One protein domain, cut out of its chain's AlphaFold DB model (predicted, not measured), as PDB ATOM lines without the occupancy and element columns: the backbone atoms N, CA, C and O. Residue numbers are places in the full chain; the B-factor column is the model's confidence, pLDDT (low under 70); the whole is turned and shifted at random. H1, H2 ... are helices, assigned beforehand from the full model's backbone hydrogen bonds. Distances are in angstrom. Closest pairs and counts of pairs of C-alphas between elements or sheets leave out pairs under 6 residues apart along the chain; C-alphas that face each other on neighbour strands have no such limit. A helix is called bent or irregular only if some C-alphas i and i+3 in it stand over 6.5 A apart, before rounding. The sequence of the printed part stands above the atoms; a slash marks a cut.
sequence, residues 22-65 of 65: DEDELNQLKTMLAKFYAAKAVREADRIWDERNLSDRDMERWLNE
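AT A GLANCE: This is residues 22 to 65 of the 65 residues of an uncharacterized protein of Deltaproteobacteria bacterium (UniProt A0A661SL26). Picture an L with very unequal arms: one long helix, H1, makes nearly the whole length, and past its last residue the chain turns off to one side through a tight link into a short helix, H2. The two helices do not pack on each other, and most of H1, residues 23 to 45, sticks out free. The printed part has 44 residues, with two named helices in the order H1, H2 and no named strand, and its class is all helix. It is extended, with a radius of gyration of the C-alphas of 16.3 A and spans of 48 by 23 by 10 A.

IN THESE COORDINATES: Start at Asp 22 and step to C-alpha 23 at (130.295, 136.517, 147.221), where H1 begins. H1 takes in residues 23 to 51 and measures 42.0 A from first to last C-alpha; find its end at C-alpha 51, (123.734, 98.604, 163.998). After residues 52 to 55 comes H2, residues 56 to 63, ending at C-alpha 63, (117.672, 112.893, 177.517).

HOW THE PARTS SIT: H1 and H2 are apart, with no C-alpha of the one within 8 A of the other. Look along the backbones of H1 and H2: every O i to N i+4 pair inside them is within hydrogen-bond range. Neither helix is bent. Residues 22 to 45, of which 23 to 45 belong to H1, stand free, and so do residues 59 to 65, of which 59 to 63 belong to H2.

THE WHOLE: The two C-alphas farthest apart are those of Asp 22 and Arg 57, at 48.4 A. From C-alpha 22 to C-alpha 65, the chain's last residue, it is 46.6 A. The printed part has no cut, and the link from H1 to H2, four residues, is tight. In the B-factor column you will find a mean pLDDT of 95.0 for the printed part of this model; no printed residue is under 70.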
ATOM      1  N   ASP A  22     131.246 135.233 142.560       92.31
ATOM      2  CA  ASP A  22     130.992 136.355 143.452       92.31
ATOM      3  C   ASP A  22     130.697 135.884 144.893       92.31
ATOM      4  O   ASP A  22     130.704 134.691 145.220       92.31
ATOM      5  N   GLU A  23     130.507 136.836 145.808       92.31
ATOM      6  CA  GLU A  23     130.295 136.517 147.221       92.31
ATOM      7  C   GLU A  23     128.998 135.727 147.468       92.31
ATOM      8  O   GLU A  23     128.976 134.852 148.343       92.31
ATOM      9  N   ASP A  24     127.935 135.995 146.705       95.44
ATOM     10  CA  ASP A  24     126.661 135.291 146.852       95.44
ATOM     11  C   ASP A  24     126.791 133.853 146.349       95.44
ATOM     12  O   ASP A  24     126.473 132.907 147.076       95.44
ATOM     13  N   GLU A  25     127.374 133.663 145.167       92.50
ATOM     14  CA  GLU A  25     127.641 132.345 144.589       92.50
ATOM     15  C   GLU A  25     128.552 131.498 145.494       92.50
ATOM     16  O   GLU A  25     128.284 130.317 145.748       92.50
ATOM     17  N   LEU A  26     129.596 132.105 146.067       90.19
ATOM     18  CA  LEU A  26     130.472 131.435 147.026       90.19
ATOM     19  C   LEU A  26     129.713 131.013 148.295       90.19
ATOM     20  O   LEU A  26     129.955 129.930 148.841       90.19
ATOM     21  N   ASN A  27     128.791 131.840 148.785       94.62
ATOM     22  CA  ASN A  27     127.965 131.507 149.945       94.62
ATOM     23  C   ASN A  27     126.944 130.403 149.634       94.62
ATOM     24  O   ASN A  27     126.718 129.519 150.474       94.62
ATOM     25  N   GLN A  28     126.385 130.380 148.424       94.81
ATOM     26  CA  GLN A  28     125.541 129.280 147.958       94.81
ATOM     27  C   GLN A  28     126.328 127.963 147.907       94.81
ATOM     28  O   GLN A  28     125.871 126.954 148.455       94.81
ATOM     29  N   LEU A  29     127.551 127.977 147.366       90.94
ATOM     30  CA  LEU A  29     128.432 126.808 147.344       90.94
ATOM     31  C   LEU A  29     128.754 126.305 148.761       90.94
ATOM     32  O   LEU A  29     128.605 125.113 149.047       90.94
ATOM     33  N   LYS A  30     129.133 127.202 149.682       91.94
ATOM     34  CA  LYS A  30     129.358 126.848 151.099       91.94
ATOM     35  C   LYS A  30     128.119 126.206 151.721       91.94
ATOM     36  O   LYS A  30     128.233 125.222 152.450       91.94
ATOM     37  N   THR A  31     126.936 126.721 151.400       97.25
ATOM     38  CA  THR A  31     125.664 126.171 151.881       97.25
ATOM     39  C   THR A  31     125.410 124.768 151.329       97.25
ATOM     40  O   THR A  31     124.974 123.886 152.072       97.25
ATOM     41  N   MET A  32     125.705 124.520 150.050       95.38
ATOM     42  CA  MET A  32     125.601 123.184 149.453       95.38
ATOM     43  C   MET A  32     126.551 122.186 150.124       95.38
ATOM     44  O   MET A  32     126.129 121.083 150.475       95.38
ATOM     45  N   LEU A  33     127.801 122.586 150.376       94.19
ATOM     46  CA  LEU A  33     128.777 121.766 151.098       94.19
ATOM     47  C   LEU A  33     128.314 121.457 152.527       94.19
ATOM     48  O   LEU A  33     128.353 120.302 152.953       94.19
ATOM     49  N   ALA A  34     127.811 122.458 153.255       97.00
ATOM     50  CA  ALA A  34     127.280 122.269 154.602       97.00
ATOM     51  C   ALA A  34     126.117 121.262 154.617       97.00
ATOM     52  O   ALA A  34     126.109 120.335 155.428       97.00
ATOM     53  N   LYS A  35     125.176 121.382 153.670       98.00
ATOM     54  CA  LYS A  35     124.063 120.432 153.510       98.00
ATOM     55  C   LYS A  35     124.552 119.018 153.196       98.00
ATOM     56  O   LYS A  35     124.033 118.061 153.765       98.00
ATOM     57  N   PHE A  36     125.557 118.874 152.331       96.38
ATOM     58  CA  PHE A  36     126.137 117.574 151.994       96.38
ATOM     59  C   PHE A  36     126.717 116.871 153.228       96.38
ATOM     60  O   PHE A  36     126.403 115.703 153.481       96.38
ATOM     61  N   TYR A  37     127.521 117.581 154.025       96.56
ATOM     62  CA  TYR A  37     128.122 117.013 155.231       96.56
ATOM     63  C   TYR A  37     127.100 116.761 156.341       96.56
ATOM     64  O   TYR A  37     127.177 115.715 156.980       96.56
ATOM     65  N   ALA A  38     126.111 117.641 156.524       98.12
ATOM     66  CA  ALA A  38     125.018 117.416 157.469       98.12
ATOM     67  C   ALA A  38     124.226 116.149 157.114       98.12
ATOM     68  O   ALA A  38     124.029 115.281 157.960       98.12
ATOM     69  N   ALA A  39     123.858 115.977 155.840       98.00
ATOM     70  CA  ALA A  39     123.161 114.777 155.384       98.00
ATOM     71  C   ALA A  39     124.020 113.512 155.546       98.00
ATOM     72  O   ALA A  39     123.500 112.449 155.870       98.00
ATOM     73  N   LYS A  40     125.339 113.609 155.330       97.50
ATOM     74  CA  LYS A  40     126.266 112.499 155.588       97.50
ATOM     75  C   LYS A  40     126.325 112.143 157.075       97.50
ATOM     76  O   LYS A  40     126.311 110.960 157.390       97.50
ATOM     77  N   ALA A  41     126.374 113.139 157.959       97.94
ATOM     78  CA  ALA A  41     126.405 112.932 159.402       97.94
ATOM     79  C   ALA A  41     125.120 112.268 159.914       97.94
ATOM     80  O   ALA A  41     125.209 111.312 160.673       97.94
ATOM     81  N   VAL A  42     123.948 112.714 159.444       97.38
ATOM     82  CA  VAL A  42     122.654 112.097 159.790       97.38
ATOM     83  C   VAL A  42     122.614 110.635 159.354       97.38
ATOM     84  O   VAL A  42     122.383 109.771 160.186       97.38
ATOM     85  N   ARG A  43     122.953 110.334 158.092       98.19
ATOM     86  CA  ARG A  43     122.977 108.941 157.607       98.19
ATOM     87  C   ARG A  43     123.905 108.041 158.418       98.19
ATOM     88  O   ARG A  43     123.621 106.864 158.594       98.19
ATOM     89  N   GLU A  44     125.035 108.580 158.860       97.81
ATOM     90  CA  GLU A  44     125.979 107.825 159.676       97.81
ATOM     91  C   GLU A  44     125.459 107.612 161.102       97.81
ATOM     92  O   GLU A  44     125.649 106.534 161.663       97.81
ATOM     93  N   ALA A  45     124.765 108.601 161.670       95.94
ATOM     94  CA  ALA A  45     124.079 108.457 162.948       95.94
ATOM     95  C   ALA A  45     122.976 107.391 162.866       95.94
ATOM     96  O   ALA A  45     122.956 106.501 163.710       95.94
ATOM     97  N   ASP A  46     122.148 107.422 161.817       96.38
ATOM     98  CA  ASP A  46     121.105 106.422 161.558       96.38
ATOM     99  C   ASP A  46     121.714 105.017 161.410       96.38
ATOM    100  O   ASP A  46     121.277 104.069 162.055       96.38
ATOM    101  N   ARG A  47     122.807 104.883 160.641       97.81
ATOM    102  CA  ARG A  47     123.524 103.606 160.489       97.81
ATOM    103  C   ARG A  47     123.983 103.047 161.837       97.81
ATOM    104  O   ARG A  47     123.807 101.864 162.107       97.81
ATOM    105  N   ILE A  48     124.586 103.885 162.681       96.38
ATOM    106  CA  ILE A  48     125.055 103.477 164.012       96.38
ATOM    107  C   ILE A  48     123.874 103.137 164.928       96.38
ATOM    108  O   ILE A  48     123.989 102.210 165.735       96.38
ATOM    109  N   TRP A  49     122.769 103.875 164.815       96.06
ATOM    110  CA  TRP A  49     121.534 103.636 165.559       96.06
ATOM    111  C   TRP A  49     120.998 102.229 165.291       96.06
ATOM    112  O   TRP A  49     120.805 101.451 166.230       96.06
ATOM    113  N   ASP A  50     120.890 101.874 164.012       96.44
ATOM    114  CA  ASP A  50     120.427 100.566 163.560       96.44
ATOM    115  C   ASP A  50     121.406  99.445 163.941       96.44
ATOM    116  O   ASP A  50     121.008  98.433 164.518       96.44
ATOM    117  N   GLU A  51     122.710  99.620 163.692       97.62
ATOM    118  CA  GLU A  51     123.734  98.604 163.998       97.62
ATOM    119  C   GLU A  51     123.809  98.246 165.481       97.62
ATOM    120  O   GLU A  51     124.144  97.116 165.848       97.62
ATOM    121  N   ARG A  52     123.508  99.211 166.347       96.50
ATOM    122  CA  ARG A  52     123.505  99.023 167.796       96.50
ATOM    123  C   ARG A  52     122.141  98.602 168.338       96.50
ATOM    124  O   ARG A  52     122.036  98.411 169.547       96.50
ATOM    125  N   ASN A  53     121.139  98.414 167.472       96.38
ATOM    126  CA  ASN A  53     119.745  98.162 167.846       96.38
ATOM    127  C   ASN A  53     119.247  99.161 168.903       96.38
ATOM    128  O   ASN A  53     118.592  98.771 169.873       96.38
ATOM    129  N   LEU A  54     119.616 100.436 168.750       95.50
ATOM    130  CA  LEU A  54     119.165 101.477 169.662       95.50
ATOM    131  C   LEU A  54     117.666 101.703 169.492       95.50
ATOM    132  O   LEU A  54     117.094 101.539 168.413       95.50
ATOM    133  N   SER A  55     117.024 102.072 170.591       95.06
ATOM    134  CA  SER A  55     115.582 102.282 170.654       95.06
ATOM    135  C   SER A  55     115.244 103.643 171.240       95.06
ATOM    136  O   SER A  55     116.078 104.292 171.870       95.06
ATOM    137  N   ASP A  56     113.982 104.048 171.115       93.25
ATOM    138  CA  ASP A  56     113.477 105.279 171.733       93.25
ATOM    139  C   ASP A  56     113.749 105.322 173.246       93.25
ATOM    140  O   ASP A  56     113.978 106.387 173.808       93.25
ATOM    141  N   ARG A  57     113.836 104.160 173.910       94.19
ATOM    142  CA  ARG A  57     114.208 104.071 175.332       94.19
ATOM    143  C   ARG A  57     115.651 104.488 175.595       94.19
ATOM    144  O   ARG A  57     115.945 105.033 176.654       94.19
ATOM    145  N   ASP A  58     116.560 104.212 174.664       94.44
ATOM    146  CA  ASP A  58     117.942 104.677 174.759       94.44
ATOM    147  C   ASP A  58     118.008 106.195 174.581       94.44
ATOM    148  O   ASP A  58     118.762 106.849 175.300       94.44
ATOM    149  N   MET A  59     117.159 106.757 173.711       91.69
ATOM    150  CA  MET A  59     117.003 108.208 173.580       91.69
ATOM    151  C   MET A  59     116.452 108.836 174.862       91.69
ATOM    152  O   MET A  59     117.022 109.800 175.364       91.69
ATOM    153  N   GLU A  60     115.374 108.278 175.417       94.31
ATOM    154  CA  GLU A  60     114.794 108.726 176.685       94.31
ATOM    155  C   GLU A  60     115.810 108.653 177.826       94.31
ATOM    156  O   GLU A  60     115.872 109.569 178.643       94.31
ATOM    157  N   ARG A  61     116.633 107.599 177.879       94.38
ATOM    158  CA  ARG A  61     117.703 107.488 178.873       94.38
ATOM    159  C   ARG A  61     118.697 108.641 178.736       94.38
ATOM    160  O   ARG A  61     118.923 109.331 179.717       94.38
ATOM    161  N   TRP A  62     119.221 108.890 177.535       93.31
ATOM    162  CA  TRP A  62     120.188 109.971 177.293       93.31
ATOM    163  C   TRP A  62     119.621 111.376 177.518       93.31
ATOM    164  O   TRP A  62     120.360 112.268 177.913       93.31
ATOM    165  N   LEU A  63     118.325 111.599 177.272       93.88
ATOM    166  CA  LEU A  63     117.672 112.893 177.517       93.88
ATOM    167  C   LEU A  63     117.495 113.216 179.009       93.88
ATOM    168  O   LEU A  63     117.299 114.380 179.350       93.88
ATOM    169  N   ASN A  64     117.509 112.196 179.871       93.94
ATOM    170  CA  ASN A  64     117.332 112.323 181.318       93.94
ATOM    171  C   ASN A  64     118.648 112.136 182.106       93.94
ATOM    172  O   ASN A  64     118.602 112.045 183.336       93.94
ATOM    173  N   GLU A  65     119.789 112.050 181.412       81.56
ATOM    174  CA  GLU A  65     121.152 112.112 181.974       81.56
ATOM    175  C   GLU A  65     121.606 113.569 182.165       81.56
ATOM    176  O   GLU A  65     122.236 113.844 183.214       81.56
TER     177      GLU A  65